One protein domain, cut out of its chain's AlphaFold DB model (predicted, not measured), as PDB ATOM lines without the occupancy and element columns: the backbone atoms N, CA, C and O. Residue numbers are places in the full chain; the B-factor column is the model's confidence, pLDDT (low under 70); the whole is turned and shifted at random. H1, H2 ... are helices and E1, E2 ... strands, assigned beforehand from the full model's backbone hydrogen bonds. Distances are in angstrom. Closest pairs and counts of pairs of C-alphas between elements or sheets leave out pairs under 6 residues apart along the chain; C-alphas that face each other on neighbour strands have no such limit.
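What this domain is: This is residues 41 to 243 of the 243 residues of an uncharacterized protein of Tenacibaculum sp. MAR_2009_124 (UniProt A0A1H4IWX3). Look first for a body of two sheets partly face to face, a sandwich: the strongly twisted branched sheet of E3, E4, E5, E10, E11 and E12, and the smaller sheet of E1, E2 and E6, with the short helices H1 and H2 on one face of the smaller one. At one end of this body sits a small second lobe, the meander E7 E8 E9, each strand the antiparallel neighbour of the one before; H4 runs on from E12 out to it, and H3 grazes it. The printed part has 203 residues, with four named helices and twelve named strands, in the order E1 E2 E3 H1 E4 E5 E6 H2 H3 E7 E8 E9 E10 E11 E12 H4. The smaller sheets run E1 E2 E6 and E7 E8 E9, antiparallel, and the class is mixed, helices and strands. The whole is compact, with a radius of gyration of the C-alphas of 18.9 A and spans of 58 by 40 by 30 A.

How they stand to each other: Begin at E10, residues 193 to 203. On one side of it find E3, residues 78 to 83, and E4, residues 101 to 106; on the other side lie E11, residues 210 to 214, and E12, residues 218 to 221. These four are antiparallel to E10, in staggered pairing: within hydrogen-bond range are N 79 and O 203 for E3, 2.9 A, N 103 and O 197 for E4, 2.8 A, N 202 and O 211 for E11, in a hairpin with E10, 2.8 A, and N 196 and O 218 for E12, 2.9 A. E5, residues 123 to 128, is antiparallel to E3, with N 80 and O 126 at 2.8 A. Next find the hairpin of E1, residues 55 to 62, and E2, residues 65 to 72, with N 58 and O 69 at 2.9 A; E6, residues 133 to 139, is on the other side of E2, with N 68 and O 136 at 2.9 A. Where these two sheets face each other, their parts are 10.5 A centre to centre. H1, residues 93 to 98, is on the sheet E1 E2 E6, with a height over the sheet of 7.8 A, and its closest C-alphas to E6 are those of Asp 93 and Phe 134, 5.1 A. H2, residues 140 to 145, is on the same face, at a height of 5.5 A and over E6. H2 touches residues 224 to 228 alone of H4, residues 222 to 236, at a steep tilt of 49 degrees, the same way; the closest C-alphas are those of Val 144 and Ile 225, 6.3 A. With its residues 226 to 234, H4 only grazes the sheet of E7, residues 161 to 163, E8, residues 170 to 175, and E9, residues 179 to 182, where N 162 and O 172 are 2.8 A apart and N 173 and O 181 2.9 A. H3, residues 150 to 155, only grazes it too, and is apart from H4. In H1, H2 and H4 every O i to N i+4 pair is within hydrogen-bond range; in H3 0 of 2 are, beside 2 of 3 O i to N i+3 pairs.

Where its parts are: Find C-alpha 55 at (31.929, 27.700, 30.819), where E1 begins its 22.4 A; E2 is 23.3 A long and E6 20.2 A. Find C-alpha 193 at (44.136, 47.131, 47.028); from there E10 runs 32.4 A. H4 runs 21.1 A to C-alpha 236 at (33.996, 64.889, 31.867).

The domain as a whole: The C-alphas farthest apart are those of Leu 75 and Phe 243, 59.0 A. The printed part has no cut; E4 to E5, 16 residues, is a long link. Mean pLDDT of the printed part is 77.8, and 53 residues are under 70, among them residues 41 to 51, 110 to 124 and 148 to 159.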
ATOM      1  N   ASP A  41       9.931  33.733  27.927       50.25
ATOM      2  CA  ASP A  41       8.964  34.325  28.850       50.25
ATOM      3  C   ASP A  41       9.565  35.506  29.622       50.25
ATOM      4  O   ASP A  41      10.723  35.477  30.037       50.25
ATOM      5  N   LYS A  42       8.747  36.532  29.882       51.91
ATOM      6  CA  LYS A  42       9.134  37.765  30.600       51.91
ATOM      7  C   LYS A  42       9.588  37.544  32.055       51.91
ATOM      8  O   LYS A  42      10.035  38.492  32.690       51.91
ATOM      9  N   ASN A  43       9.500  36.316  32.567       45.56
ATOM     10  CA  ASN A  43       9.853  35.934  33.934       45.56
ATOM     11  C   ASN A  43      11.212  35.227  33.994       45.56
ATOM     12  O   ASN A  43      11.349  34.183  34.628       45.56
ATOM     13  N   ILE A  44      12.222  35.766  33.310       54.31
ATOM     14  CA  ILE A  44      13.595  35.301  33.513       54.31
ATOM     15  C   ILE A  44      14.020  35.781  34.895       54.31
ATOM     16  O   ILE A  44      14.331  36.955  35.099       54.31
ATOM     17  N   GLU A  45      13.950  34.864  35.857       50.62
ATOM     18  CA  GLU A  45      14.414  35.096  37.216       50.62
ATOM     19  C   GLU A  45      15.873  35.559  37.187       50.62
ATOM     20  O   GLU A  45      16.701  35.072  36.407       50.62
ATOM     21  N   THR A  46      16.185  36.532  38.042       53.94
ATOM     22  CA  THR A  46      17.545  37.010  38.267       53.94
ATOM     23  C   THR A  46      18.427  35.824  38.646       53.94
ATOM     24  O   THR A  46      18.290  35.210  39.702       53.94
ATOM     25  N   GLY A  47      19.306  35.463  37.715       54.28
ATOM     26  CA  GLY A  47      20.105  34.249  37.779       54.28
ATOM     27  C   GLY A  47      20.918  34.115  39.060       54.28
ATOM     28  O   GLY A  47      21.463  35.086  39.581       54.28
ATOM     29  N   LYS A  48      21.064  32.887  39.558       57.09
ATOM     30  CA  LYS A  48      21.975  32.599  40.673       57.09
ATOM     31  C   LYS A  48      23.433  32.656  40.193       57.09
ATOM     32  O   LYS A  48      23.758  32.269  39.069       57.09
ATOM     33  N   GLU A  49      24.344  33.085  41.070       60.81
ATOM     34  CA  GLU A  49      25.798  32.949  40.877       60.81
ATOM     35  C   GLU A  49      26.197  31.467  40.950       60.81
ATOM     36  O   GLU A  49      26.696  30.980  41.962       60.81
ATOM     37  N   ILE A  50      25.931  30.718  39.882       61.69
ATOM     38  CA  ILE A  50      26.235  29.291  39.805       61.69
ATOM     39  C   ILE A  50      27.535  29.109  39.033       61.69
ATOM     40  O   ILE A  50      27.694  29.586  37.912       61.69
ATOM     41  N   LYS A  51      28.464  28.348  39.613       62.28
ATOM     42  CA  LYS A  51      29.673  27.902  38.920       62.28
ATOM     43  C   LYS A  51      29.281  26.912  37.816       62.28
ATOM     44  O   LYS A  51      29.167  25.712  38.066       62.28
ATOM     45  N   ASN A  52      29.052  27.410  36.603       70.56
ATOM     46  CA  ASN A  52      28.813  26.557  35.443       70.56
ATOM     47  C   ASN A  52      30.084  25.733  35.154       70.56
ATOM     48  O   ASN A  52      31.183  26.275  35.084       70.56
ATOM     49  N   LYS A  53      29.945  24.410  35.016       79.62
ATOM     50  CA  LYS A  53      31.072  23.499  34.740       79.62
ATOM     51  C   LYS A  53      31.549  23.554  33.284       79.62
ATOM     52  O   LYS A  53      32.691  23.202  33.000       79.62
ATOM     53  N   ASN A  54      30.683  23.987  32.376       88.19
ATOM     54  CA  ASN A  54      30.930  23.996  30.941       88.19
ATOM     55  C   ASN A  54      31.545  25.308  30.460       88.19
ATOM     56  O   ASN A  54      32.243  25.298  29.454       88.19
ATOM     57  N   CYS A  55      31.326  26.417  31.164       90.44
ATOM     58  CA  CYS A  55      31.929  27.700  30.819       90.44
ATOM     59  C   CYS A  55      32.969  28.099  31.860       90.44
ATOM     60  O   CYS A  55      32.713  28.037  33.060       90.44
ATOM     61  N   SER A  56      34.130  28.555  31.402       93.31
ATOM     62  CA  SER A  56      35.182  29.081  32.272       93.31
ATOM     63  C   SER A  56      35.618  30.460  31.808       93.31
ATOM     64  O   SER A  56      35.869  30.646  30.620       93.31
ATOM     65  N   LEU A  57      35.754  31.385  32.757       94.12
ATOM     66  CA  LEU A  57      36.384  32.688  32.576       94.12
ATOM     67  C   LEU A  57      37.598  32.748  33.510       94.12
ATOM     68  O   LEU A  57      37.485  32.359  34.673       94.12
ATOM     69  N   SER A  58      38.747  33.207  33.032       95.25
ATOM     70  CA  SER A  58      39.947  33.387  33.855       95.25
ATOM     71  C   SER A  58      40.681  34.676  33.512       95.25
ATOM     72  O   SER A  58      40.563  35.202  32.405       95.25
ATOM     73  N   ILE A  59      41.421  35.181  34.498       96.00
ATOM     74  CA  ILE A  59      42.321  36.321  34.363       96.00
ATOM     75  C   ILE A  59      43.693  35.884  34.855       96.00
ATOM     76  O   ILE A  59      43.846  35.468  36.006       96.00
ATOM     77  N   GLU A  60      44.693  36.022  34.001       95.81
ATOM     78  CA  GLU A  60      46.085  35.729  34.313       95.81
ATOM     79  C   GLU A  60      46.899  37.015  34.217       95.81
ATOM     80  O   GLU A  60      46.876  37.704  33.196       95.81
ATOM     81  N   LYS A  61      47.623  37.356  35.287       93.00
ATOM     82  CA  LYS A  61      48.572  38.469  35.257       93.00
ATOM     83  C   LYS A  61      49.836  38.018  34.527       93.00
ATOM     84  O   LYS A  61      50.428  37.009  34.900       93.00
ATOM     85  N   GLN A  62      50.243  38.773  33.514       92.00
ATOM     86  CA  GLN A  62      51.466  38.553  32.747       92.00
ATOM     87  C   GLN A  62      52.193  39.889  32.609       92.00
ATOM     88  O   GLN A  62      51.725  40.775  31.888       92.00
ATOM     89  N   ASP A  63      53.305  40.044  33.325       88.38
ATOM     90  CA  ASP A  63      54.073  41.289  33.417       88.38
ATOM     91  C   ASP A  63      53.167  42.501  33.732       88.38
ATOM     92  O   ASP A  63      52.489  42.531  34.765       88.38
ATOM     93  N   ASN A  64      53.107  43.468  32.809       89.75
ATOM     94  CA  ASN A  64      52.279  44.678  32.870       89.75
ATOM     95  C   ASN A  64      50.939  44.534  32.123       89.75
ATOM     96  O   ASN A  64      50.349  45.522  31.677       89.75
ATOM     97  N   SER A  65      50.455  43.306  31.950       95.69
ATOM     98  CA  SER A  65      49.212  42.998  31.245       95.69
ATOM     99  C   SER A  65      48.398  41.914  31.946       95.69
ATOM    100  O   SER A  65      48.880  41.185  32.816       95.69
ATOM    101  N   PHE A  66      47.141  41.805  31.545       95.12
ATOM    102  CA  PHE A  66      46.226  40.753  31.935       95.12
ATOM    103  C   PHE A  66      45.769  40.008  30.686       95.12
ATOM    104  O   PHE A  66      45.256  40.611  29.740       95.12
ATOM    105  N   LEU A  67      45.952  38.691  30.698       96.75
ATOM    106  CA  LEU A  67      45.373  37.789  29.718       96.75
ATOM    107  C   LEU A  67      44.023  37.313  30.249       96.75
ATOM    108  O   LEU A  67      43.949  36.696  31.312       96.75
ATOM    109  N   ILE A  68      42.956  37.620  29.520       96.62
ATOM    110  CA  ILE A  68      41.593  37.252  29.886       96.62
ATOM    111  C   ILE A  68      41.129  36.182  28.906       96.62
ATOM    112  O   ILE A  68      41.146  36.396  27.694       96.62
ATOM    113  N   ASN A  69      40.708  35.038  29.439       97.00
ATOM    114  CA  ASN A  69      40.314  33.881  28.644       97.00
ATOM    115  C   ASN A  69      38.892  33.464  28.991       97.00
ATOM    116  O   ASN A  69      38.580  33.212  30.156       97.00
ATOM    117  N   PHE A  70      38.051  33.319  27.974       95.50
ATOM    118  CA  PHE A  70      36.756  32.669  28.083       95.50
ATOM    119  C   PHE A  70      36.742  31.393  27.243       95.50
ATOM    120  O   PHE A  70      37.242  31.365  26.120       95.50
ATOM    121  N   LYS A  71      36.133  30.331  27.769       95.19
ATOM    122  CA  LYS A  71      35.952  29.075  27.040       95.19
ATOM    123  C   LYS A  71      34.590  28.469  27.330       95.19
ATOM    124  O   LYS A  71      34.297  28.158  28.486       95.19
ATOM    125  N   ASN A  72      33.820  28.225  26.276       91.62
ATOM    126  CA  ASN A  72      32.689  27.312  26.287       91.62
ATOM    127  C   ASN A  72      33.202  25.893  25.991       91.62
ATOM    128  O   ASN A  72      33.932  25.669  25.035       91.62
ATOM    129  N   ARG A  73      32.856  24.918  26.825       92.12
ATOM    130  CA  ARG A  73      33.147  23.482  26.641       92.12
ATOM    131  C   ARG A  73      31.871  22.673  26.420       92.12
ATOM    132  O   ARG A  73      31.918  21.449  26.370       92.12
ATOM    133  N   SER A  74      30.731  23.353  26.351       86.19
ATOM    134  CA  SER A  74      29.437  22.747  26.100       86.19
ATOM    135  C   SER A  74      29.275  22.427  24.619       86.19
ATOM    136  O   SER A  74      29.705  23.192  23.756       86.19
ATOM    137  N   LEU A  75      28.550  21.343  24.344       81.69
ATOM    138  CA  LEU A  75      27.948  21.065  23.036       81.69
ATOM    139  C   LEU A  75      26.752  21.985  22.736       81.69
ATOM    140  O   LEU A  75      26.194  21.947  21.644       81.69
ATOM    141  N   LYS A  76      26.327  22.779  23.723       77.31
ATOM    142  CA  LYS A  76      25.158  23.653  23.656       77.31
ATOM    143  C   LYS A  76      25.588  25.108  23.474       77.31
ATOM    144  O   LYS A  76      26.580  25.517  24.093       77.31
ATOM    145  N   PRO A  77      24.841  25.893  22.683       77.94
ATOM    146  CA  PRO A  77      25.044  27.327  22.626       77.94
ATOM    147  C   PRO A  77      24.559  27.991  23.920       77.94
ATOM    148  O   PRO A  77      23.655  27.494  24.599       77.94
ATOM    149  N   TYR A  78      25.144  29.140  24.229       81.88
ATOM    150  CA  TYR A  78      24.663  30.047  25.270       81.88
ATOM    151  C   TYR A  78      24.328  31.395  24.651       81.88
ATOM    152  O   TYR A  78      24.888  31.747  23.621       81.88
ATOM    153  N   LEU A  79      23.446  32.164  25.272       80.38
ATOM    154  CA  LEU A  79      23.238  33.557  24.896       80.38
ATOM    155  C   LEU A  79      23.878  34.483  25.907       80.38
ATOM    156  O   LEU A  79      23.780  34.257  27.109       80.38
ATOM    157  N   VAL A  80      24.450  35.571  25.419       80.69
ATOM    158  CA  VAL A  80      24.803  36.725  26.231       80.69
ATOM    159  C   VAL A  80      23.756  37.787  25.985       80.69
ATOM    160  O   VAL A  80      23.590  38.273  24.865       80.69
ATOM    161  N   TRP A  81      23.062  38.165  27.045       72.75
ATOM    162  CA  TRP A  81      22.162  39.299  26.998       72.75
ATOM    163  C   TRP A  81      22.914  40.593  27.314       72.75
ATOM    164  O   TRP A  81      23.543  40.725  28.369       72.75
ATOM    165  N   THR A  82      22.827  41.563  26.412       71.88
ATOM    166  CA  THR A  82      23.629  42.788  26.425       71.88
ATOM    167  C   THR A  82      22.829  44.014  25.962       71.88
ATOM    168  O   THR A  82      21.650  43.917  25.633       71.88
ATOM    169  N   TYR A  83      23.448  45.193  25.940       65.50
ATOM    170  CA  TYR A  83      22.868  46.401  25.353       65.50
ATOM    171  C   TYR A  83      23.081  46.428  23.835       65.50
ATOM    172  O   TYR A  83      24.205  46.239  23.371       65.50
ATOM    173  N   ARG A  84      22.003  46.685  23.076       61.31
ATOM    174  CA  ARG A  84      21.979  47.027  21.634       61.31
ATOM    175  C   ARG A  84      23.078  46.385  20.758       61.31
ATOM    176  O   ARG A  84      23.744  47.065  19.980       61.31
ATOM    177  N   TYR A  85      23.214  45.061  20.800       63.44
ATOM    178  CA  TYR A  85      23.981  44.322  19.793       63.44
ATOM    179  C   TYR A  85      23.035  43.811  18.698       63.44
ATOM    180  O   TYR A  85      22.412  42.769  18.850       63.44
ATOM    181  N   LYS A  86      22.885  44.585  17.615       56.84
ATOM    182  CA  LYS A  86      22.085  44.232  16.421       56.84
ATOM    183  C   LYS A  86      22.970  44.040  15.185       56.84
ATOM    184  O   LYS A  86      22.658  44.551  14.111       56.84
ATOM    185  N   LYS A  87      24.143  43.420  15.337       57.00
ATOM    186  CA  LYS A  87      25.062  43.235  14.206       57.00
ATOM    187  C   LYS A  87      24.908  41.850  13.588       57.00
ATOM    188  O   LYS A  87      24.931  40.851  14.286       57.00
ATOM    189  N   LEU A  88      24.864  41.840  12.255       49.56
ATOM    190  CA  LEU A  88      24.878  40.672  11.363       49.56
ATOM    191  C   LEU A  88      26.204  39.877  11.386       49.56
ATOM    192  O   LEU A  88      26.332  38.900  10.656       49.56
ATOM    193  N   PHE A  89      27.206  40.308  12.162       55.00
ATOM    194  CA  PHE A  89      28.573  39.783  12.108       55.00
ATOM    195  C   PHE A  89      28.948  38.959  13.351       55.00
ATOM    196  O   PHE A  89      28.447  39.258  14.442       55.00
ATOM    197  N   PRO A  90      29.878  37.987  13.201       67.88
ATOM    198  CA  PRO A  90      30.438  37.208  14.304       67.88
ATOM    199  C   PRO A  90      30.892  38.087  15.449       67.88
ATOM    200  O   PRO A  90      31.562  39.104  15.245       67.88
ATOM    201  N   VAL A  91      30.569  37.656  16.664       77.75
ATOM    202  CA  VAL A  91      31.227  38.182  17.852       77.75
ATOM    203  C   VAL A  91      32.677  37.725  17.800       77.75
ATOM    204  O   VAL A  91      32.960  36.536  17.737       77.75
ATOM    205  N   ASN A  92      33.595  38.685  17.780       84.12
ATOM    206  CA  ASN A  92      35.022  38.435  17.942       84.12
ATOM    207  C   ASN A  92      35.444  38.707  19.392       84.12
ATOM    208  O   ASN A  92      34.634  39.172  20.198       84.12
ATOM    209  N   ASP A  93      36.720  38.471  19.703       87.88
ATOM    210  CA  ASP A  93      37.284  38.710  21.035       87.88
ATOM    211  C   ASP A  93      36.935  40.108  21.559       87.88
ATOM    212  O   ASP A  93      36.300  40.250  22.603       87.88
ATOM    213  N   SER A  94      37.273  41.161  20.813       85.19
ATOM    214  CA  SER A  94      37.049  42.546  21.238       85.19
ATOM    215  C   SER A  94      35.586  42.840  21.578       85.19
ATOM    216  O   SER A  94      35.312  43.506  22.578       85.19
ATOM    217  N   ILE A  95      34.645  42.332  20.777       81.25
ATOM    218  CA  ILE A  95      33.207  42.499  21.013       81.25
ATOM    219  C   ILE A  95      32.775  41.711  22.251       81.25
ATOM    220  O   ILE A  95      32.098  42.263  23.115       81.25
ATOM    221  N   PHE A  96      33.196  40.450  22.381       87.44
ATOM    222  CA  PHE A  96      32.890  39.635  23.556       87.44
ATOM    223  C   PHE A  96      33.353  40.330  24.845       87.44
ATOM    224  O   PHE A  96      32.587  40.485  25.800       87.44
ATOM    225  N   PHE A  97      34.596  40.816  24.853       88.19
ATOM    226  CA  PHE A  97      35.207  41.438  26.023       88.19
ATOM    227  C   PHE A  97      34.692  42.847  26.333       88.19
ATOM    228  O   PHE A  97      34.867  43.302  27.466       88.19
ATOM    229  N   LEU A  98      34.023  43.519  25.391       82.44
ATOM    230  CA  LEU A  98      33.273  44.756  25.653       82.44
ATOM    231  C   LEU A  98      32.074  44.509  26.582       82.44
ATOM    232  O   LEU A  98      31.640  45.413  27.292       82.44
ATOM    233  N   HIS A  99      31.546  43.286  26.586       82.94
ATOM    234  CA  HIS A  99      30.352  42.915  27.338       82.94
ATOM    235  C   HIS A  99      30.652  42.225  28.674       82.94
ATOM    236  O   HIS A  99      29.719  41.896  29.414       82.94
ATOM    237  N   LEU A 100      31.932  42.040  29.023       86.00
ATOM    238  CA  LEU A 100      32.298  41.640  30.376       86.00
ATOM    239  C   LEU A 100      31.944  42.744  31.368       86.00
ATOM    240  O   LEU A 100      32.184  43.928  31.144       86.00
ATOM    241  N   ARG A 101      31.412  42.326  32.510       82.62
ATOM    242  CA  ARG A 101      31.123  43.197  33.642       82.62
ATOM    243  C   ARG A 101      32.157  42.977  34.741       82.62
ATOM    244  O   ARG A 101      32.762  41.910  34.842       82.62
ATOM    245  N   ASN A 102      32.330  43.984  35.591       83.19
ATOM    246  CA  ASN A 102      33.250  43.938  36.725       83.19
ATOM    247  C   ASN A 102      32.475  43.803  38.034       83.19
ATOM    248  O   ASN A 102      31.518  44.539  38.278       83.19
ATOM    249  N   LYS A 103      32.914  42.893  38.901       81.12
ATOM    250  CA  LYS A 103      32.476  42.801  40.291       81.12
ATOM    251  C   LYS A 103      33.639  43.222  41.174       81.12
ATOM    252  O   LYS A 103      34.695  42.592  41.148       81.12
ATOM    253  N   VAL A 104      33.423  44.285  41.935       80.62
ATOM    254  CA  VAL A 104      34.425  44.864  42.832       80.62
ATOM    255  C   VAL A 104      33.846  44.926  44.238       80.62
ATOM    256  O   VAL A 104      32.646  45.172  44.410       80.62
ATOM    257  N   SER A 105      34.686  44.654  45.231       78.12
ATOM    258  CA  SER A 105      34.295  44.622  46.636       78.12
ATOM    259  C   SER A 105      35.189  45.547  47.446       78.12
ATOM    260  O   SER A 105      36.377  45.281  47.587       78.12
ATOM    261  N   PHE A 106      34.589  46.575  48.031       80.25
ATOM    262  CA  PHE A 106      35.227  47.482  48.976       80.25
ATOM    263  C   PHE A 106      34.573  47.349  50.359       80.25
ATOM    264  O   PHE A 106      33.407  46.953  50.438       80.25
ATOM    265  N   PRO A 107      35.274  47.709  51.449       82.38
ATOM    266  CA  PRO A 107      34.712  47.693  52.801       82.38
ATOM    267  C   PRO A 107      33.387  48.457  52.936       82.38
ATOM    268  O   PRO A 107      32.451  47.950  53.551       82.38
ATOM    269  N   TYR A 108      33.279  49.638  52.316       78.75
ATOM    270  CA  TYR A 108      32.087  50.492  52.403       78.75
ATOM    271  C   TYR A 108      31.170  50.412  51.177       78.75
ATOM    272  O   TYR A 108      30.131  51.068  51.139       78.75
ATOM    273  N   TYR A 109      31.524  49.607  50.171       74.56
ATOM    274  CA  TYR A 109      30.713  49.445  48.970       74.56
ATOM    275  C   TYR A 109      30.890  48.061  48.363       74.56
ATOM    276  O   TYR A 109      31.974  47.659  47.940       74.56
ATOM    277  N   LYS A 110      29.774  47.349  48.233       68.25
ATOM    278  CA  LYS A 110      29.714  46.109  47.474       68.25
ATOM    279  C   LYS A 110      28.885  46.363  46.234       68.25
ATOM    280  O   LYS A 110      27.691  46.632  46.349       68.25
ATOM    281  N   ASN A 111      29.497  46.227  45.060       68.69
ATOM    282  CA  ASN A 111      28.750  46.276  43.814       68.69
ATOM    283  C   ASN A 111      27.846  45.033  43.731       68.69
ATOM    284  O   ASN A 111      28.284  43.952  43.329       68.69
ATOM    285  N   LYS A 112      26.595  45.178  44.180       58.25
ATOM    286  CA  LYS A 112      25.525  44.182  44.051       58.25
ATOM    287  C   LYS A 112      24.802  44.363  42.717       58.25
ATOM    288  O   LYS A 112      23.581  44.421  42.702       58.25
ATOM    289  N   HIS A 113      25.522  44.532  41.609       56.66
ATOM    290  CA  HIS A 113      24.862  44.590  40.309       56.66
ATOM    291  C   HIS A 113      24.134  43.271  40.033       56.66
ATOM    292  O   HIS A 113      24.723  42.288  39.584       56.66
ATOM    293  N   GLU A 114      22.841  43.283  40.340       52.66
ATOM    294  CA  GLU A 114      21.831  42.409  39.778       52.66
ATOM    295  C   GLU A 114      21.673  42.775  38.301       52.66
ATOM    296  O   GLU A 114      22.101  43.842  37.850       52.66
ATOM    297  N   TYR A 115      21.149  41.848  37.508       51.00
ATOM    298  CA  TYR A 115      20.981  42.026  36.074       51.00
ATOM    299  C   TYR A 115      20.019  43.191  35.760       51.00
ATOM    300  O   TYR A 115      18.831  42.985  35.558       51.00
ATOM    301  N   GLY A 116      20.531  44.421  35.727       47.50
ATOM    302  CA  GLY A 116      19.842  45.596  35.212       47.50
ATOM    303  C   GLY A 116      20.323  45.856  33.793       47.50
ATOM    304  O   GLY A 116      21.465  46.275  33.584       47.50
ATOM    305  N   LEU A 117      19.499  45.543  32.795       53.41
ATOM    306  CA  LEU A 117      19.546  46.271  31.530       53.41
ATOM    307  C   LEU A 117      18.696  47.525  31.740       53.41
ATOM    308  O   LEU A 117      17.522  47.541  31.381       53.41
ATOM    309  N   ASP A 118      19.268  48.536  32.393       44.84
ATOM    310  CA  ASP A 118      18.555  49.774  32.698       44.84
ATOM    311  C   ASP A 118      17.973  50.399  31.422       44.84
ATOM    312  O   ASP A 118      18.612  50.517  30.369       44.84
ATOM    313  N   CYS A 119      16.686  50.696  31.532       49.03
ATOM    314  CA  CYS A 119      15.732  50.957  30.474       49.03
ATOM    315  C   CYS A 119      16.110  52.216  29.677       49.03
ATOM    316  O   CYS A 119      16.214  53.301  30.240       49.03
ATOM    317  N   GLY A 120      16.250  52.099  28.354       43.56
ATOM    318  CA  GLY A 120      16.337  53.260  27.452       43.56
ATOM    319  C   GLY A 120      17.116  52.989  26.168       43.56
ATOM    320  O   GLY A 120      16.705  53.389  25.079       43.56
ATOM    321  N   THR A 121      18.200  52.220  26.259       45.03
ATOM    322  CA  THR A 121      19.042  51.886  25.099       45.03
ATOM    323  C   THR A 121      18.670  50.555  24.449       45.03
ATOM    324  O   THR A 121      19.148  50.289  23.363       45.03
ATOM    325  N   GLY A 122      17.753  49.761  25.002       52.41
ATOM    326  CA  GLY A 122      17.244  48.529  24.383       52.41
ATOM    327  C   GLY A 122      18.166  47.312  24.541       52.41
ATOM    328  O   GLY A 122      19.390  47.404  24.430       52.41
ATOM    329  N   ALA A 123      17.552  46.156  24.790       61.38
ATOM    330  CA  ALA A 123      18.239  44.876  24.911       61.38
ATOM    331  C   ALA A 123      18.705  44.366  23.537       61.38
ATOM    332  O   ALA A 123      18.035  44.559  22.522       61.38
ATOM    333  N   GLY A 124      19.871  43.733  23.509       66.69
ATOM    334  CA  GLY A 124      20.388  42.959  22.389       66.69
ATOM    335  C   GLY A 124      20.957  41.642  22.896       66.69
ATOM    336  O   GLY A 124      21.183  41.463  24.096       66.69
ATOM    337  N   VAL A 125      21.177  40.705  21.988       73.75
ATOM    338  CA  VAL A 125      21.625  39.363  22.345       73.75
ATOM    339  C   VAL A 125      22.608  38.871  21.295       73.75
ATOM    340  O   VAL A 125      22.418  39.102  20.105       73.75
ATOM    341  N   PHE A 126      23.646  38.168  21.735       78.12
ATOM    342  CA  PHE A 126      24.480  37.368  20.845       78.12
ATOM    343  C   PHE A 126      24.666  35.964  21.406       78.12
ATOM    344  O   PHE A 126      24.552  35.743  22.613       78.12
ATOM    345  N   SER A 127      24.946  35.003  20.532       79.88
ATOM    346  CA  SER A 127      25.245  33.637  20.942       79.88
ATOM    347  C   SER A 127      26.730  33.432  21.214       79.88
ATOM    348  O   SER A 127      27.576  33.990  20.521       79.88
ATOM    349  N   ILE A 128      27.023  32.515  22.119       83.19
ATOM    350  CA  ILE A 128      28.292  31.813  22.224       83.19
ATOM    351  C   ILE A 128      28.069  30.416  21.661       83.19
ATOM    352  O   ILE A 128      27.268  29.643  22.203       83.19
ATOM    353  N   ASN A 129      28.772  30.086  20.588       82.50
ATOM    354  CA  ASN A 129      28.661  28.796  19.925       82.50
ATOM    355  C   ASN A 129      29.255  27.667  20.786       82.50
ATOM    356  O   ASN A 129      30.082  27.913  21.677       82.50
ATOM    357  N   PRO A 130      28.864  26.402  20.546       85.31
ATOM    358  CA  PRO A 130      29.533  25.259  21.150       85.31
ATOM    359  C   PRO A 130      31.042  25.302  20.923       85.31
ATOM    360  O   PRO A 130      31.512  25.619  19.831       85.31
ATOM    361  N   PHE A 131      31.796  24.982  21.973       87.25
ATOM    362  CA  PHE A 131      33.265  24.972  21.967       87.25
ATOM    363  C   PHE A 131      33.962  26.292  21.606       87.25
ATOM    364  O   PHE A 131      35.180  26.307  21.426       87.25
ATOM    365  N   GLU A 132      33.225  27.397  21.525       89.25
ATOM    366  CA  GLU A 132      33.789  28.706  21.227       89.25
ATOM    367  C   GLU A 132      34.629  29.228  22.397       89.25
ATOM    368  O   GLU A 132      34.331  29.009  23.579       89.25
ATOM    369  N   SER A 133      35.710  29.923  22.064       94.12
ATOM    370  CA  SER A 133      36.617  30.524  23.032       94.12
ATOM    371  C   SER A 133      36.999  31.919  22.586       94.12
ATOM    372  O   SER A 133      37.225  32.131  21.398       94.12
ATOM    373  N   PHE A 134      37.140  32.814  23.557       95.25
ATOM    374  CA  PHE A 134      37.597  34.177  23.332       95.25
ATOM    375  C   PHE A 134      38.831  34.451  24.178       95.25
ATOM    376  O   PHE A 134      38.915  34.009  25.332       95.25
ATOM    377  N   GLN A 135      39.773  35.203  23.624       96.88
ATOM    378  CA  GLN A 135      41.003  35.582  24.307       96.88
ATOM    379  C   GLN A 135      41.368  37.036  24.011       96.88
ATOM    380  O   GLN A 135      41.415  37.458  22.863       96.88
ATOM    381  N   ILE A 136      41.664  37.814  25.053       96.06
ATOM    382  CA  ILE A 136      42.192  39.171  24.886       96.06
ATOM    383  C   ILE A 136      43.305  39.441  25.882       96.06
ATOM    384  O   ILE A 136      43.254  39.030  27.043       96.06
ATOM    385  N   ARG A 137      44.305  40.186  25.424       96.19
ATOM    386  CA  ARG A 137      45.315  40.789  26.282       96.19
ATOM    387  C   ARG A 137      44.963  42.257  26.479       96.19
ATOM    388  O   ARG A 137      44.799  42.978  25.502       96.19
ATOM    389  N   LYS A 138      44.872  42.692  27.733       94.44
ATOM    390  CA  LYS A 138      44.753  44.107  28.103       94.44
ATOM    391  C   LYS A 138      45.981  44.516  28.895       94.44
ATOM    392  O   LYS A 138      46.399  43.790  29.791       94.44
ATOM    393  N   SER A 139      46.560  45.669  28.601       95.25
ATOM    394  CA  SER A 139      47.538  46.287  29.497       95.25
ATOM    395  C   SER A 139      46.914  46.547  30.871       95.25
ATOM    396  O   SER A 139      45.692  46.647  31.014       95.25
ATOM    397  N   TYR A 140      47.754  46.689  31.895       92.19
ATOM    398  CA  TYR A 140      47.303  47.048  33.236       92.19
ATOM    399  C   TYR A 140      46.428  48.312  33.219       92.19
ATOM    400  O   TYR A 140      45.332  48.316  33.777       92.19
ATOM    401  N   LYS A 141      46.864  49.343  32.485       90.25
ATOM    402  CA  LYS A 141      46.131  50.605  32.327       90.25
ATOM    403  C   LYS A 141      44.764  50.401  31.672       90.25
ATOM    404  O   LYS A 141      43.767  50.883  32.191       90.25
ATOM    405  N   GLU A 142      44.683  49.654  30.571       90.94
ATOM    406  CA  GLU A 142      43.394  49.352  29.924       90.94
ATOM    407  C   GLU A 142      42.456  48.558  30.835       90.94
ATOM    408  O   GLU A 142      41.241  48.761  30.808       90.94
ATOM    409  N   PHE A 143      43.007  47.657  31.649       89.81
ATOM    410  CA  PHE A 143      42.227  46.883  32.602       89.81
ATOM    411  C   PHE A 143      41.643  47.774  33.703       89.81
ATOM    412  O   PHE A 143      40.430  47.758  33.907       89.81
ATOM    413  N   VAL A 144      42.473  48.606  34.346       87.81
ATOM    414  CA  VAL A 144      42.037  49.590  35.355       87.81
ATOM    415  C   VAL A 144      41.002  50.555  34.771       87.81
ATOM    416  O   VAL A 144      39.968  50.792  35.395       87.81
ATOM    417  N   ASN A 145      41.215  51.023  33.538       84.50
ATOM    418  CA  ASN A 145      40.284  51.902  32.825       84.50
ATOM    419  C   ASN A 145      38.919  51.266  32.562       84.50
ATOM    420  O   ASN A 145      37.921  51.976  32.471       84.50
ATOM    421  N   SER A 146      38.861  49.941  32.428       79.25
ATOM    422  CA  SER A 146      37.609  49.227  32.168       79.25
ATOM    423  C   SER A 146      36.737  49.029  33.409       79.25
ATOM    424  O   SER A 146      35.580  48.628  33.282       79.25
ATOM    425  N   ILE A 147      37.263  49.296  34.606       79.44
ATOM    426  CA  ILE A 147      36.489  49.233  35.844       79.44
ATOM    427  C   ILE A 147      35.540  50.432  35.831       79.44
ATOM    428  O   ILE A 147      35.978  51.573  35.885       79.44
ATOM    429  N   TYR A 148      34.242  50.175  35.681       65.31
ATOM    430  CA  TYR A 148      33.219  51.212  35.547       65.31
ATOM    431  C   TYR A 148      32.794  51.745  36.924       65.31
ATOM    432  O   TYR A 148      32.387  50.967  37.791       65.31
ATOM    433  N   TRP A 149      32.885  53.066  37.108       65.94
ATOM    434  CA  TRP A 149      32.765  53.749  38.405       65.94
ATOM    435  C   TRP A 149      31.495  54.584  38.580       65.94
ATOM    436  O   TRP A 149      31.313  55.165  39.646       65.94
ATOM    437  N   SER A 150      30.582  54.621  37.601       55.41
ATOM    438  CA  SER A 150      29.389  55.476  37.710       55.41
ATOM    439  C   SER A 150      28.494  55.130  38.909       55.41
ATOM    440  O   SER A 150      27.786  55.991  39.419       55.41
ATOM    441  N   ASN A 151      28.586  53.903  39.437       51.53
ATOM    442  CA  ASN A 151      27.860  53.497  40.641       51.53
ATOM    443  C   ASN A 151      28.417  54.111  41.937       51.53
ATOM    444  O   ASN A 151      27.748  54.066  42.964       51.53
ATOM    445  N   VAL A 152      29.614  54.705  41.923       55.06
ATOM    446  CA  VAL A 152      30.139  55.459  43.077       55.06
ATOM    447  C   VAL A 152      29.410  56.792  43.247       55.06
ATOM    448  O   VAL A 152      29.255  57.262  44.372       55.06
ATOM    449  N   HIS A 153      28.848  57.331  42.162       53.41
ATOM    450  CA  HIS A 153      27.945  58.486  42.196       53.41
ATOM    451  C   HIS A 153      26.555  58.147  42.759       53.41
ATOM    452  O   HIS A 153      25.823  59.044  43.169       53.41
ATOM    453  N   GLN A 154      26.174  56.863  42.829       51.62
ATOM    454  CA  GLN A 154      24.830  56.457  43.270       51.62
ATOM    455  C   GLN A 154      24.608  56.597  44.783       51.62
ATOM    456  O   GLN A 154      23.461  56.569  45.227       51.62
ATOM    457  N   TYR A 155      25.660  56.779  45.589       49.97
ATOM    458  CA  TYR A 155      25.524  56.893  47.047       49.97
ATOM    459  C   TYR A 155      25.357  58.329  47.550       49.97
ATOM    460  O   TYR A 155      25.799  58.669  48.648       49.97
ATOM    461  N   ASN A 156      24.723  59.207  46.771       51.00
ATOM    462  CA  ASN A 156      24.492  60.550  47.268       51.00
ATOM    463  C   ASN A 156      23.234  61.210  46.701       51.00
ATOM    464  O   ASN A 156      23.268  62.045  45.807       51.00
ATOM    465  N   SER A 157      22.089  60.887  47.303       48.22
ATOM    466  CA  SER A 157      20.838  61.626  47.089       48.22
ATOM    467  C   SER A 157      20.912  63.087  47.566       48.22
ATOM    468  O   SER A 157      20.004  63.863  47.280       48.22
ATOM    469  N   SER A 158      21.972  63.460  48.303       50.53
ATOM    470  CA  SER A 158      22.061  64.722  49.053       50.53
ATOM    471  C   SER A 158      23.335  65.543  48.804       50.53
ATOM    472  O   SER A 158      23.328  66.731  49.118       50.53
ATOM    473  N   TYR A 159      24.418  64.970  48.256       55.91
ATOM    474  CA  TYR A 159      25.682  65.696  48.074       55.91
ATOM    475  C   TYR A 159      26.437  65.318  46.801       55.91
ATOM    476  O   TYR A 159      26.637  64.163  46.475       55.91
ATOM    477  N   ASP A 160      27.023  66.317  46.171       75.31
ATOM    478  CA  ASP A 160      27.881  66.217  44.993       75.31
ATOM    479  C   ASP A 160      29.289  65.629  45.278       75.31
ATOM    480  O   ASP A 160      30.252  65.853  44.547       75.31
ATOM    481  N   THR A 161      29.462  64.929  46.405       80.25
ATOM    482  CA  THR A 161      30.763  64.439  46.886       80.25
ATOM    483  C   THR A 161      30.928  62.947  46.629       80.25
ATOM    484  O   THR A 161      30.191  62.128  47.185       80.25
ATOM    485  N   VAL A 162      31.964  62.602  45.870       82.69
ATOM    486  CA  VAL A 162      32.481  61.245  45.691       82.69
ATOM    487  C   VAL A 162      33.359  60.905  46.890       82.69
ATOM    488  O   VAL A 162      34.333  61.608  47.179       82.69
ATOM    489  N   LYS A 163      33.026  59.826  47.598       83.44
ATOM    490  CA  LYS A 163      33.815  59.322  48.727       83.44
ATOM    491  C   LYS A 163      34.687  58.152  48.304       83.44
ATOM    492  O   LYS A 163      34.354  57.404  47.389       83.44
ATOM    493  N   ASP A 164      35.792  57.985  49.011       82.69
ATOM    494  CA  ASP A 164      36.608  56.792  48.895       82.69
ATOM    495  C   ASP A 164      35.869  55.589  49.493       82.69
ATOM    496  O   ASP A 164      35.108  55.713  50.450       82.69
ATOM    497  N   LEU A 165      36.090  54.415  48.921       82.31
ATOM    498  CA  LEU A 165      35.341  53.209  49.244       82.31
ATOM    499  C   LEU A 165      36.028  52.331  50.308       82.31
ATOM    500  O   LEU A 165      35.417  51.365  50.771       82.31
ATOM    501  N   ILE A 166      37.270  52.644  50.708       84.81
ATOM    502  CA  ILE A 166      38.046  51.883  51.711       84.81
ATOM    503  C   ILE A 166      37.949  52.499  53.114       84.81
ATOM    504  O   ILE A 166      37.823  51.769  54.089       84.81
ATOM    505  N   TYR A 167      37.960  53.820  53.207       86.25
ATOM    506  CA  TYR A 167      38.000  54.667  54.398       86.25
ATOM    507  C   TYR A 167      36.802  55.633  54.502       86.25
ATOM    508  O   TYR A 167      36.643  56.264  55.546       86.25
ATOM    509  N   ASN A 168      35.955  55.754  53.468       83.62
ATOM    510  CA  ASN A 168      34.726  56.570  53.469       83.62
ATOM    511  C   ASN A 168      34.937  58.079  53.736       83.62
ATOM    512  O   ASN A 168      34.087  58.758  54.320       83.62
ATOM    513  N   LYS A 169      36.065  58.630  53.294       86.81
ATOM    514  CA  LYS A 169      36.393  60.063  53.328       86.81
ATOM    515  C   LYS A 169      36.253  60.687  51.928       86.81
ATOM    516  O   LYS A 169      36.295  59.968  50.930       86.81
ATOM    517  N   PRO A 170      36.095  62.017  51.810       86.94
ATOM    518  CA  PRO A 170      35.959  62.686  50.513       86.94
ATOM    519  C   PRO A 170      37.147  62.425  49.569       86.94
ATOM    520  O   PRO A 170      38.298  62.440  50.008       86.94
ATOM    521  N   LEU A 171      36.858  62.205  48.283       86.31
ATOM    522  CA  LEU A 171      37.837  62.154  47.186       86.31
ATOM    523  C   LEU A 171      37.647  63.324  46.234       86.31
ATOM    524  O   LEU A 171      38.577  64.089  46.007       86.31
ATOM    525  N   LEU A 172      36.433  63.483  45.709       85.69
ATOM    526  CA  LEU A 172      36.098  64.519  44.737       85.69
ATOM    527  C   LEU A 172      34.804  65.215  45.158       85.69
ATOM    528  O   LEU A 172      33.920  64.592  45.742       85.69
ATOM    529  N   LEU A 173      34.686  66.502  44.850       84.94
ATOM    530  CA  LEU A 173      33.433  67.255  44.900       84.94
ATOM    531  C   LEU A 173      33.139  67.785  43.497       84.94
ATOM    532  O   LEU A 173      33.994  68.454  42.917       84.94
ATOM    533  N   ILE A 174      31.943  67.491  42.992       78.44
ATOM    534  CA  ILE A 174      31.449  67.854  41.659       78.44
ATOM    535  C   ILE A 174      30.109  68.582  41.828       78.44
ATOM    536  O   ILE A 174      29.046  68.011  41.613       78.44
ATOM    537  N   ASP A 175      30.149  69.829  42.302       75.00
ATOM    538  CA  ASP A 175      28.935  70.576  42.677       75.00
ATOM    539  C   ASP A 175      28.062  70.890  41.445       75.00
ATOM    540  O   ASP A 175      28.583  71.272  40.393       75.00
ATOM    541  N   ARG A 176      26.730  70.837  41.596       69.38
ATOM    542  CA  ARG A 176      25.719  71.380  40.661       69.38
ATOM    543  C   ARG A 176      26.020  72.799  40.164       69.38
ATOM    544  O   ARG A 176      25.533  73.192  39.108       69.38
ATOM    545  N   LYS A 177      26.829  73.574  40.892       72.00
ATOM    546  CA  LYS A 177      27.368  74.888  40.481       72.00
ATOM    547  C   LYS A 177      28.563  74.821  39.515       72.00
ATOM    548  O   LYS A 177      29.259  75.825  39.371       72.00
ATOM    549  N   GLN A 178      28.814  73.675  38.885       72.75
ATOM    550  CA  GLN A 178      29.939  73.443  37.972       72.75
ATOM    551  C   GLN A 178      31.300  73.703  38.622       72.75
ATOM    552  O   GLN A 178      32.160  74.403  38.078       72.75
ATOM    553  N   LYS A 179      31.488  73.174  39.832       77.00
ATOM    554  CA  LYS A 179      32.765  73.286  40.534       77.00
ATOM    555  C   LYS A 179      33.365  71.923  40.803       77.00
ATOM    556  O   LYS A 179      32.658  71.014  41.231       77.00
ATOM    557  N   PHE A 180      34.672  71.831  40.599       82.19
ATOM    558  CA  PHE A 180      35.442  70.611  40.773       82.19
ATOM    559  C   PHE A 180      36.489  70.808  41.870       82.19
ATOM    560  O   PHE A 180      37.273  71.756  41.832       82.19
ATOM    561  N   ARG A 181      36.524  69.915  42.862       85.62
ATOM    562  CA  ARG A 181      37.584  69.897  43.881       85.62
ATOM    563  C   ARG A 181      38.107  68.488  44.078       85.62
ATOM    564  O   ARG A 181      37.335  67.582  44.374       85.62
ATOM    565  N   ASN A 182      39.427  68.342  44.006       87.25
ATOM    566  CA  ASN A 182      40.123  67.123  44.392       87.25
ATOM    567  C   ASN A 182      40.638  67.240  45.835       87.25
ATOM    568  O   ASN A 182      41.421  68.137  46.157       87.25
ATOM    569  N   PHE A 183      40.197  66.343  46.714       87.31
ATOM    570  CA  PHE A 183      40.718  66.239  48.072       87.31
ATOM    571  C   PHE A 183      41.951  65.340  48.062       87.31
ATOM    572  O   PHE A 183      41.850  64.133  47.862       87.31
ATOM    573  N   LYS A 184      43.130  65.918  48.321       83.31
ATOM    574  CA  LYS A 184      44.360  65.129  48.459       83.31
ATOM    575  C   LYS A 184      44.235  64.139  49.618       83.31
ATOM    576  O   LYS A 184      43.846  64.517  50.724       83.31
ATOM    577  N   ARG A 185      44.609  62.886  49.366       83.31
ATOM    578  CA  ARG A 185      44.541  61.781  50.324       83.31
ATOM    579  C   ARG A 185      45.917  61.196  50.588       83.31
ATOM    580  O   ARG A 185      46.381  60.325  49.862       83.31
ATOM    581  N   ASN A 186      46.556  61.690  51.642       82.00
ATOM    582  CA  ASN A 186      47.874  61.218  52.077       82.00
ATOM    583  C   ASN A 186      47.790  59.952  52.949       82.00
ATOM    584  O   ASN A 186      48.811  59.369  53.287       82.00
ATOM    585  N   ASP A 187      46.579  59.570  53.357       82.19
ATOM    586  CA  ASP A 187      46.279  58.380  54.152       82.19
ATOM    587  C   ASP A 187      46.083  57.116  53.302       82.19
ATOM    588  O   ASP A 187      46.010  56.029  53.865       82.19
ATOM    589  N   LEU A 188      46.002  57.247  51.973       79.88
ATOM    590  CA  LEU A 188      45.996  56.105  51.061       79.88
ATOM    591  C   LEU A 188      47.422  55.589  50.900       79.88
ATOM    592  O   LEU A 188      48.318  56.334  50.495       79.88
ATOM    593  N   ILE A 189      47.627  54.312  51.191       80.00
ATOM    594  CA  ILE A 189      48.945  53.680  51.129       80.00
ATOM    595  C   ILE A 189      49.053  52.778  49.902       80.00
ATOM    596  O   ILE A 189      48.065  52.255  49.396       80.00
ATOM    597  N   THR A 190      50.274  52.554  49.415       73.81
ATOM    598  CA  THR A 190      50.537  51.760  48.198       73.81
ATOM    599  C   THR A 190      50.093  50.301  48.291       73.81
ATOM    600  O   THR A 190      49.941  49.632  47.271       73.81
ATOM    601  N   THR A 191      49.876  49.796  49.504       82.88
ATOM    602  CA  THR A 191      49.363  48.447  49.755       82.88
ATOM    603  C   THR A 191      47.841  48.358  49.696       82.88
ATOM    604  O   THR A 191      47.306  47.245  49.658       82.88
ATOM    605  N   ASP A 192      47.138  49.495  49.685       86.50
ATOM    606  CA  ASP A 192      45.689  49.510  49.545       86.50
ATOM    607  C   ASP A 192      45.317  48.929  48.186       86.50
ATOM    608  O   ASP A 192      45.730  49.400  47.124       86.50
ATOM    609  N   SER A 193      44.539  47.855  48.222       88.94
ATOM    610  CA  SER A 193      44.136  47.131  47.028       88.94
ATOM    611  C   SER A 193      42.711  46.636  47.156       88.94
ATOM    612  O   SER A 193      42.179  46.454  48.251       88.94
ATOM    613  N   THR A 194      42.092  46.409  46.006       87.12
ATOM    614  CA  THR A 194      40.772  45.796  45.923       87.12
ATOM    615  C   THR A 194      40.830  44.548  45.071       87.12
ATOM    616  O   THR A 194      41.608  44.451  44.117       87.12
ATOM    617  N   GLU A 195      39.966  43.595  45.397       88.94
ATOM    618  CA  GLU A 195      39.729  42.445  44.543       88.94
ATOM    619  C   GLU A 195      38.731  42.800  43.448       88.94
ATOM    620  O   GLU A 195      37.639  43.315  43.707       88.94
ATOM    621  N   VAL A 196      39.119  42.490  42.217       88.38
ATOM    622  CA  VAL A 196      38.280  42.612  41.032       88.38
ATOM    623  C   VAL A 196      38.108  41.236  40.421       88.38
ATOM    624  O   VAL A 196      39.073  40.498  40.227       88.38
ATOM    625  N   SER A 197      36.869  40.891  40.097       89.38
ATOM    626  CA  SER A 197      36.553  39.747  39.248       89.38
ATOM    627  C   SER A 197      35.761  40.214  38.036       89.38
ATOM    628  O   SER A 197      34.934  41.121  38.138       89.38
ATOM    629  N   LEU A 198      35.954  39.543  36.911       89.31
ATOM    630  CA  LEU A 198      35.107  39.696  35.739       89.31
ATOM    631  C   LEU A 198      33.954  38.705  35.803       89.31
ATOM    632  O   LEU A 198      34.086  37.607  36.355       89.31
ATOM    633  N   TYR A 199      32.826  39.075  35.214       86.88
ATOM    634  CA  TYR A 199      31.725  38.153  35.006       86.88
ATOM    635  C   TYR A 199      30.972  38.450  33.715       86.88
ATOM    636  O   TYR A 199      30.953  39.583  33.231       86.88
ATOM    637  N   ILE A 200      30.326  37.420  33.178       86.25
ATOM    638  CA  ILE A 200      29.409  37.541  32.048       86.25
ATOM    639  C   ILE A 200      28.090  36.818  32.360       86.25
ATOM    640  O   ILE A 200      28.126  35.660  32.794       86.25
ATOM    641  N   PRO A 201      26.936  37.491  32.204       82.56
ATOM    642  CA  PRO A 201      25.632  36.845  32.270       82.56
ATOM    643  C   PRO A 201      25.408  35.997  31.024       82.56
ATOM    644  O   PRO A 201      25.452  36.512  29.907       82.56
ATOM    645  N   LEU A 202      25.147  34.711  31.228       82.31
ATOM    646  CA  LEU A 202      24.786  33.770  30.182       82.31
ATOM    647  C   LEU A 202      23.374  33.239  30.422       82.31
ATOM    648  O   LEU A 202      22.978  32.984  31.556       82.31
ATOM    649  N   PHE A 203      22.643  33.012  29.344       77.81
ATOM    650  CA  PHE A 203      21.350  32.347  29.349       77.81
ATOM    651  C   PHE A 203      21.453  31.030  28.578       77.81
ATOM    652  O   PHE A 203      22.077  30.970  27.513       77.81
ATOM    653  N   SER A 204      20.852  29.966  29.111       72.81
ATOM    654  CA  SER A 204      20.697  28.700  28.389       72.81
ATOM    655  C   SER A 204      19.241  28.457  28.042       72.81
ATOM    656  O   SER A 204      18.362  28.610  28.885       72.81
ATOM    657  N   PHE A 205      18.997  27.983  26.825       64.94
ATOM    658  CA  PHE A 205      17.651  27.652  26.366       64.94
ATOM    659  C   PHE A 205      17.042  26.438  27.055       64.94
ATOM    660  O   PHE A 205      15.829  26.395  27.233       64.94
ATOM    661  N   ASP A 206      17.864  25.467  27.447       62.28
ATOM    662  CA  ASP A 206      17.359  24.176  27.920       62.28
ATOM    663  C   ASP A 206      16.709  24.282  29.292       62.28
ATOM    664  O   ASP A 206      15.662  23.693  29.537       62.28
ATOM    665  N   HIS A 207      17.344  25.034  30.188       63.56
ATOM    666  CA  HIS A 207      16.824  25.267  31.530       63.56
ATOM    667  C   HIS A 207      16.128  26.628  31.654       63.56
ATOM    668  O   HIS A 207      15.462  26.870  32.650       63.56
ATOM    669  N   LYS A 208      16.228  27.498  30.633       65.56
ATOM    670  CA  LYS A 208      15.674  28.864  30.618       65.56
ATOM    671  C   LYS A 208      16.113  29.721  31.812       65.56
ATOM    672  O   LYS A 208      15.401  30.637  32.210       65.56
ATOM    673  N   GLU A 209      17.292  29.450  32.368       69.62
ATOM    674  CA  GLU A 209      17.817  30.210  33.506       69.62
ATOM    675  C   GLU A 209      18.978  31.098  33.065       69.62
ATOM    676  O   GLU A 209      19.860  30.680  32.300       69.62
ATOM    677  N   LEU A 210      18.994  32.312  33.610       74.75
ATOM    678  CA  LEU A 210      20.171  33.161  33.628       74.75
ATOM    679  C   LEU A 210      21.168  32.598  34.654       74.75
ATOM    680  O   LEU A 210      20.798  32.209  35.759       74.75
ATOM    681  N   PHE A 211      22.448  32.580  34.316       78.38
ATOM    682  CA  PHE A 211      23.526  32.267  35.248       78.38
ATOM    683  C   PHE A 211      24.754  33.115  34.921       78.38
ATOM    684  O   PHE A 211      24.874  33.683  33.836       78.38
ATOM    685  N   TYR A 212      25.698  33.204  35.855       81.62
ATOM    686  CA  TYR A 212      26.906  34.009  35.671       81.62
ATOM    687  C   TYR A 212      28.153  33.141  35.576       81.62
ATOM    688  O   TYR A 212      28.377  32.257  36.402       81.62
ATOM    689  N   VAL A 213      29.019  33.444  34.609       87.12
ATOM    690  CA  VAL A 213      30.376  32.884  34.556       87.12
ATOM    691  C   VAL A 213      31.327  33.917  35.134       87.12
ATOM    692  O   VAL A 213      31.506  34.984  34.551       87.12
ATOM    693  N   LYS A 214      31.914  33.608  36.291       88.88
ATOM    694  CA  LYS A 214      32.819  34.493  37.034       88.88
ATOM    695  C   LYS A 214      34.271  34.045  36.873       88.88
ATOM    696  O   LYS A 214      34.551  32.847  36.895       88.88
ATOM    697  N   SER A 215      35.187  35.002  36.766       91.56
ATOM    698  CA  SER A 215      36.626  34.755  36.820       91.56
ATOM    699  C   SER A 215      37.149  34.527  38.240       91.56
ATOM    700  O   SER A 215      36.468  34.790  39.236       91.56
ATOM    701  N   ASN A 216      38.414  34.115  38.344       92.19
ATOM    702  CA  ASN A 216      39.199  34.337  39.558       92.19
ATOM    703  C   ASN A 216      39.304  35.840  39.878       92.19
ATOM    704  O   ASN A 216      39.202  36.686  38.985       92.19
ATOM    705  N   SER A 217      39.506  36.161  41.156       91.56
ATOM    706  CA  SER A 217      39.812  37.526  41.591       91.56
ATOM    707  C   SER A 217      41.272  37.864  41.310       91.56
ATOM    708  O   SER A 217      42.153  37.018  41.468       91.56
ATOM    709  N   ILE A 218      41.527  39.119  40.955       91.62
ATOM    710  CA  ILE A 218      42.862  39.715  40.934       91.62
ATOM    711  C   ILE A 218      42.879  40.955  41.821       91.62
ATOM    712  O   ILE A 218      41.865  41.643  41.955       91.62
ATOM    713  N   ARG A 219      44.026  41.228  42.446       90.81
ATOM    714  CA  ARG A 219      44.226  42.441  43.242       90.81
ATOM    715  C   ARG A 219      44.756  43.564  42.369       90.81
ATOM    716  O   ARG A 219      45.670  43.351  41.573       90.81
ATOM    717  N   ILE A 220      44.187  44.745  42.553       89.44
ATOM    718  CA  ILE A 220      44.552  45.967  41.837       89.44
ATOM    719  C   ILE A 220      44.803  47.062  42.863       89.44
ATOM    720  O   ILE A 220      44.094  47.127  43.869       89.44
ATOM    721  N   SER A 221      45.805  47.898  42.593       89.62
ATOM    722  CA  SER A 221      46.121  49.085  43.389       89.62
ATOM    723  C   SER A 221      44.906  50.004  43.478       89.62
ATOM    724  O   SER A 221      44.309  50.376  42.463       89.62
ATOM    725  N   TYR A 222      44.535  50.374  44.701       87.75
ATOM    726  CA  TYR A 222      43.447  51.316  44.922       87.75
ATOM    727  C   TYR A 222      43.835  52.746  44.519       87.75
ATOM    728  O   TYR A 222      42.981  53.509  44.070       87.75
ATOM    729  N   LEU A 223      45.125  53.085  44.604       87.81
ATOM    730  CA  LEU A 223      45.648  54.372  44.147       87.81
ATOM    731  C   LEU A 223      45.449  54.549  42.642       87.81
ATOM    732  O   LEU A 223      44.878  55.551  42.225       87.81
ATOM    733  N   ASP A 224      45.827  53.550  41.845       88.00
ATOM    734  CA  ASP A 224      45.733  53.610  40.379       88.00
ATOM    735  C   ASP A 224      44.268  53.724  39.934       88.00
ATOM    736  O   ASP A 224      43.926  54.390  38.957       88.00
ATOM    737  N   ILE A 225      43.382  53.083  40.697       86.06
ATOM    738  CA  ILE A 225      41.937  53.188  40.550       86.06
ATOM    739  C   ILE A 225      41.447  54.626  40.798       86.06
ATOM    740  O   ILE A 225      40.704  55.162  39.974       86.06
ATOM    741  N   ILE A 226      41.845  55.253  41.911       85.50
ATOM    742  CA  ILE A 226      41.436  56.624  42.260       85.50
ATOM    743  C   ILE A 226      42.021  57.636  41.280       85.50
ATOM    744  O   ILE A 226      41.337  58.584  40.892       85.50
ATOM    745  N   GLU A 227      43.276  57.451  40.883       86.19
ATOM    746  CA  GLU A 227      43.941  58.304  39.906       86.19
ATOM    747  C   GLU A 227      43.175  58.281  38.583       86.19
ATOM    748  O   GLU A 227      42.806  59.333  38.061       86.19
ATOM    749  N   ASN A 228      42.841  57.087  38.089       85.81
ATOM    750  CA  ASN A 228      42.075  56.951  36.862       85.81
ATOM    751  C   ASN A 228      40.660  57.554  36.976       85.81
ATOM    752  O   ASN A 228      40.224  58.251  36.061       85.81
ATOM    753  N   LEU A 229      39.966  57.362  38.106       84.19
ATOM    754  CA  LEU A 229      38.686  58.029  38.379       84.19
ATOM    755  C   LEU A 229      38.836  59.555  38.327       84.19
ATOM    756  O   LEU A 229      38.073  60.231  37.647       84.19
ATOM    757  N   THR A 230      39.849  60.097  39.000       83.62
ATOM    758  CA  THR A 230      40.104  61.542  39.056       83.62
ATOM    759  C   THR A 230      40.373  62.113  37.666       83.62
ATOM    760  O   THR A 230      39.818  63.151  37.319       83.62
ATOM    761  N   ILE A 231      41.195  61.438  36.858       85.69
ATOM    762  CA  ILE A 231      41.483  61.839  35.474       85.69
ATOM    763  C   ILE A 231      40.206  61.800  34.625       85.69
ATOM    764  O   ILE A 231      39.961  62.717  33.842       85.69
ATOM    765  N   HIS A 232      39.391  60.755  34.778       83.31
ATOM    766  CA  HIS A 232      38.145  60.602  34.034       83.31
ATOM    767  C   HIS A 232      37.131  61.702  34.370       83.31
ATOM    768  O   HIS A 232      36.629  62.357  33.459       83.31
ATOM    769  N   GLU A 233      36.888  61.954  35.657       82.06
ATOM    770  CA  GLU A 233      35.965  62.995  36.122       82.06
ATOM    771  C   GLU A 233      36.450  64.394  35.726       82.06
ATOM    772  O   GLU A 233      35.661  65.197  35.237       82.06
ATOM    773  N   LYS A 234      37.760  64.674  35.828       82.50
ATOM    774  CA  LYS A 234      38.340  65.933  35.327       82.50
ATOM    775  C   LYS A 234      38.073  66.150  33.840       82.50
ATOM    776  O   LYS A 234      37.846  67.279  33.432       82.50
ATOM    777  N   LYS A 235      38.106  65.083  33.039       85.75
ATOM    778  CA  LYS A 235      37.834  65.156  31.600       85.75
ATOM    779  C   LYS A 235      36.346  65.359  31.298       85.75
ATOM    780  O   LYS A 235      36.018  66.100  30.385       85.75
ATOM    781  N   ILE A 236      35.449  64.693  32.029       81.75
ATOM    782  CA  ILE A 236      33.996  64.889  31.867       81.75
ATOM    783  C   ILE A 236      33.592  66.314  32.265       81.75
ATOM    784  O   ILE A 236      32.711  66.907  31.648       81.75
ATOM    785  N   HIS A 237      34.247  66.853  33.289       80.44
ATOM    786  CA  HIS A 237      33.960  68.153  33.880       80.44
ATOM    787  C   HIS A 237      35.032  69.193  33.538       80.44
ATOM    788  O   HIS A 237      35.342  70.045  34.367       80.44
ATOM    789  N   GLU A 238      35.607  69.138  32.334       83.19
ATOM    790  CA  GLU A 238      36.687  70.050  31.924       83.19
ATOM    791  C   GLU A 238      36.265  71.530  31.943       83.19
ATOM    792  O   GLU A 238      37.084  72.403  32.223       83.19
ATOM    793  N   ASP A 239      34.970  71.796  31.753       82.50
ATOM    794  CA  ASP A 239      34.372  73.135  31.814       82.50
ATOM    795  C   ASP A 239      34.129  73.643  33.251       82.50
ATOM    796  O   ASP A 239      33.705  74.785  33.457       82.50
ATOM    797  N   PHE A 240      34.338  72.804  34.272       81.12
ATOM    798  CA  PHE A 240      34.076  73.177  35.661       81.12
ATOM    799  C   PHE A 240      35.229  74.016  36.211       81.12
ATOM    800  O   PHE A 240      36.402  73.795  35.915       81.12
ATOM    801  N   ARG A 241      34.910  74.970  37.091       75.50
ATOM    802  CA  ARG A 241      35.947  75.763  37.766       75.50
ATOM    803  C   ARG A 241      36.618  74.916  38.845       75.50
ATOM    804  O   ARG A 241      35.930  74.415  39.741       75.50
ATOM    805  N   GLU A 242      37.941  74.785  38.776       77.12
ATOM    806  CA  GLU A 242      38.734  74.175  39.848       77.12
ATOM    807  C   GLU A 242      38.792  75.134  41.050       77.12
ATOM    808  O   GLU A 242      38.889  76.355  40.883       77.12
ATOM    809  N   PHE A 243      38.636  74.581  42.254       69.56
ATOM    810  CA  PHE A 243      38.728  75.323  43.517       69.56
ATOM    811  C   PHE A 243      40.167  75.568  43.967       69.56
ATOM    812  O   PHE A 243      40.991  74.635  43.833       69.56
TER     813      PHE A 243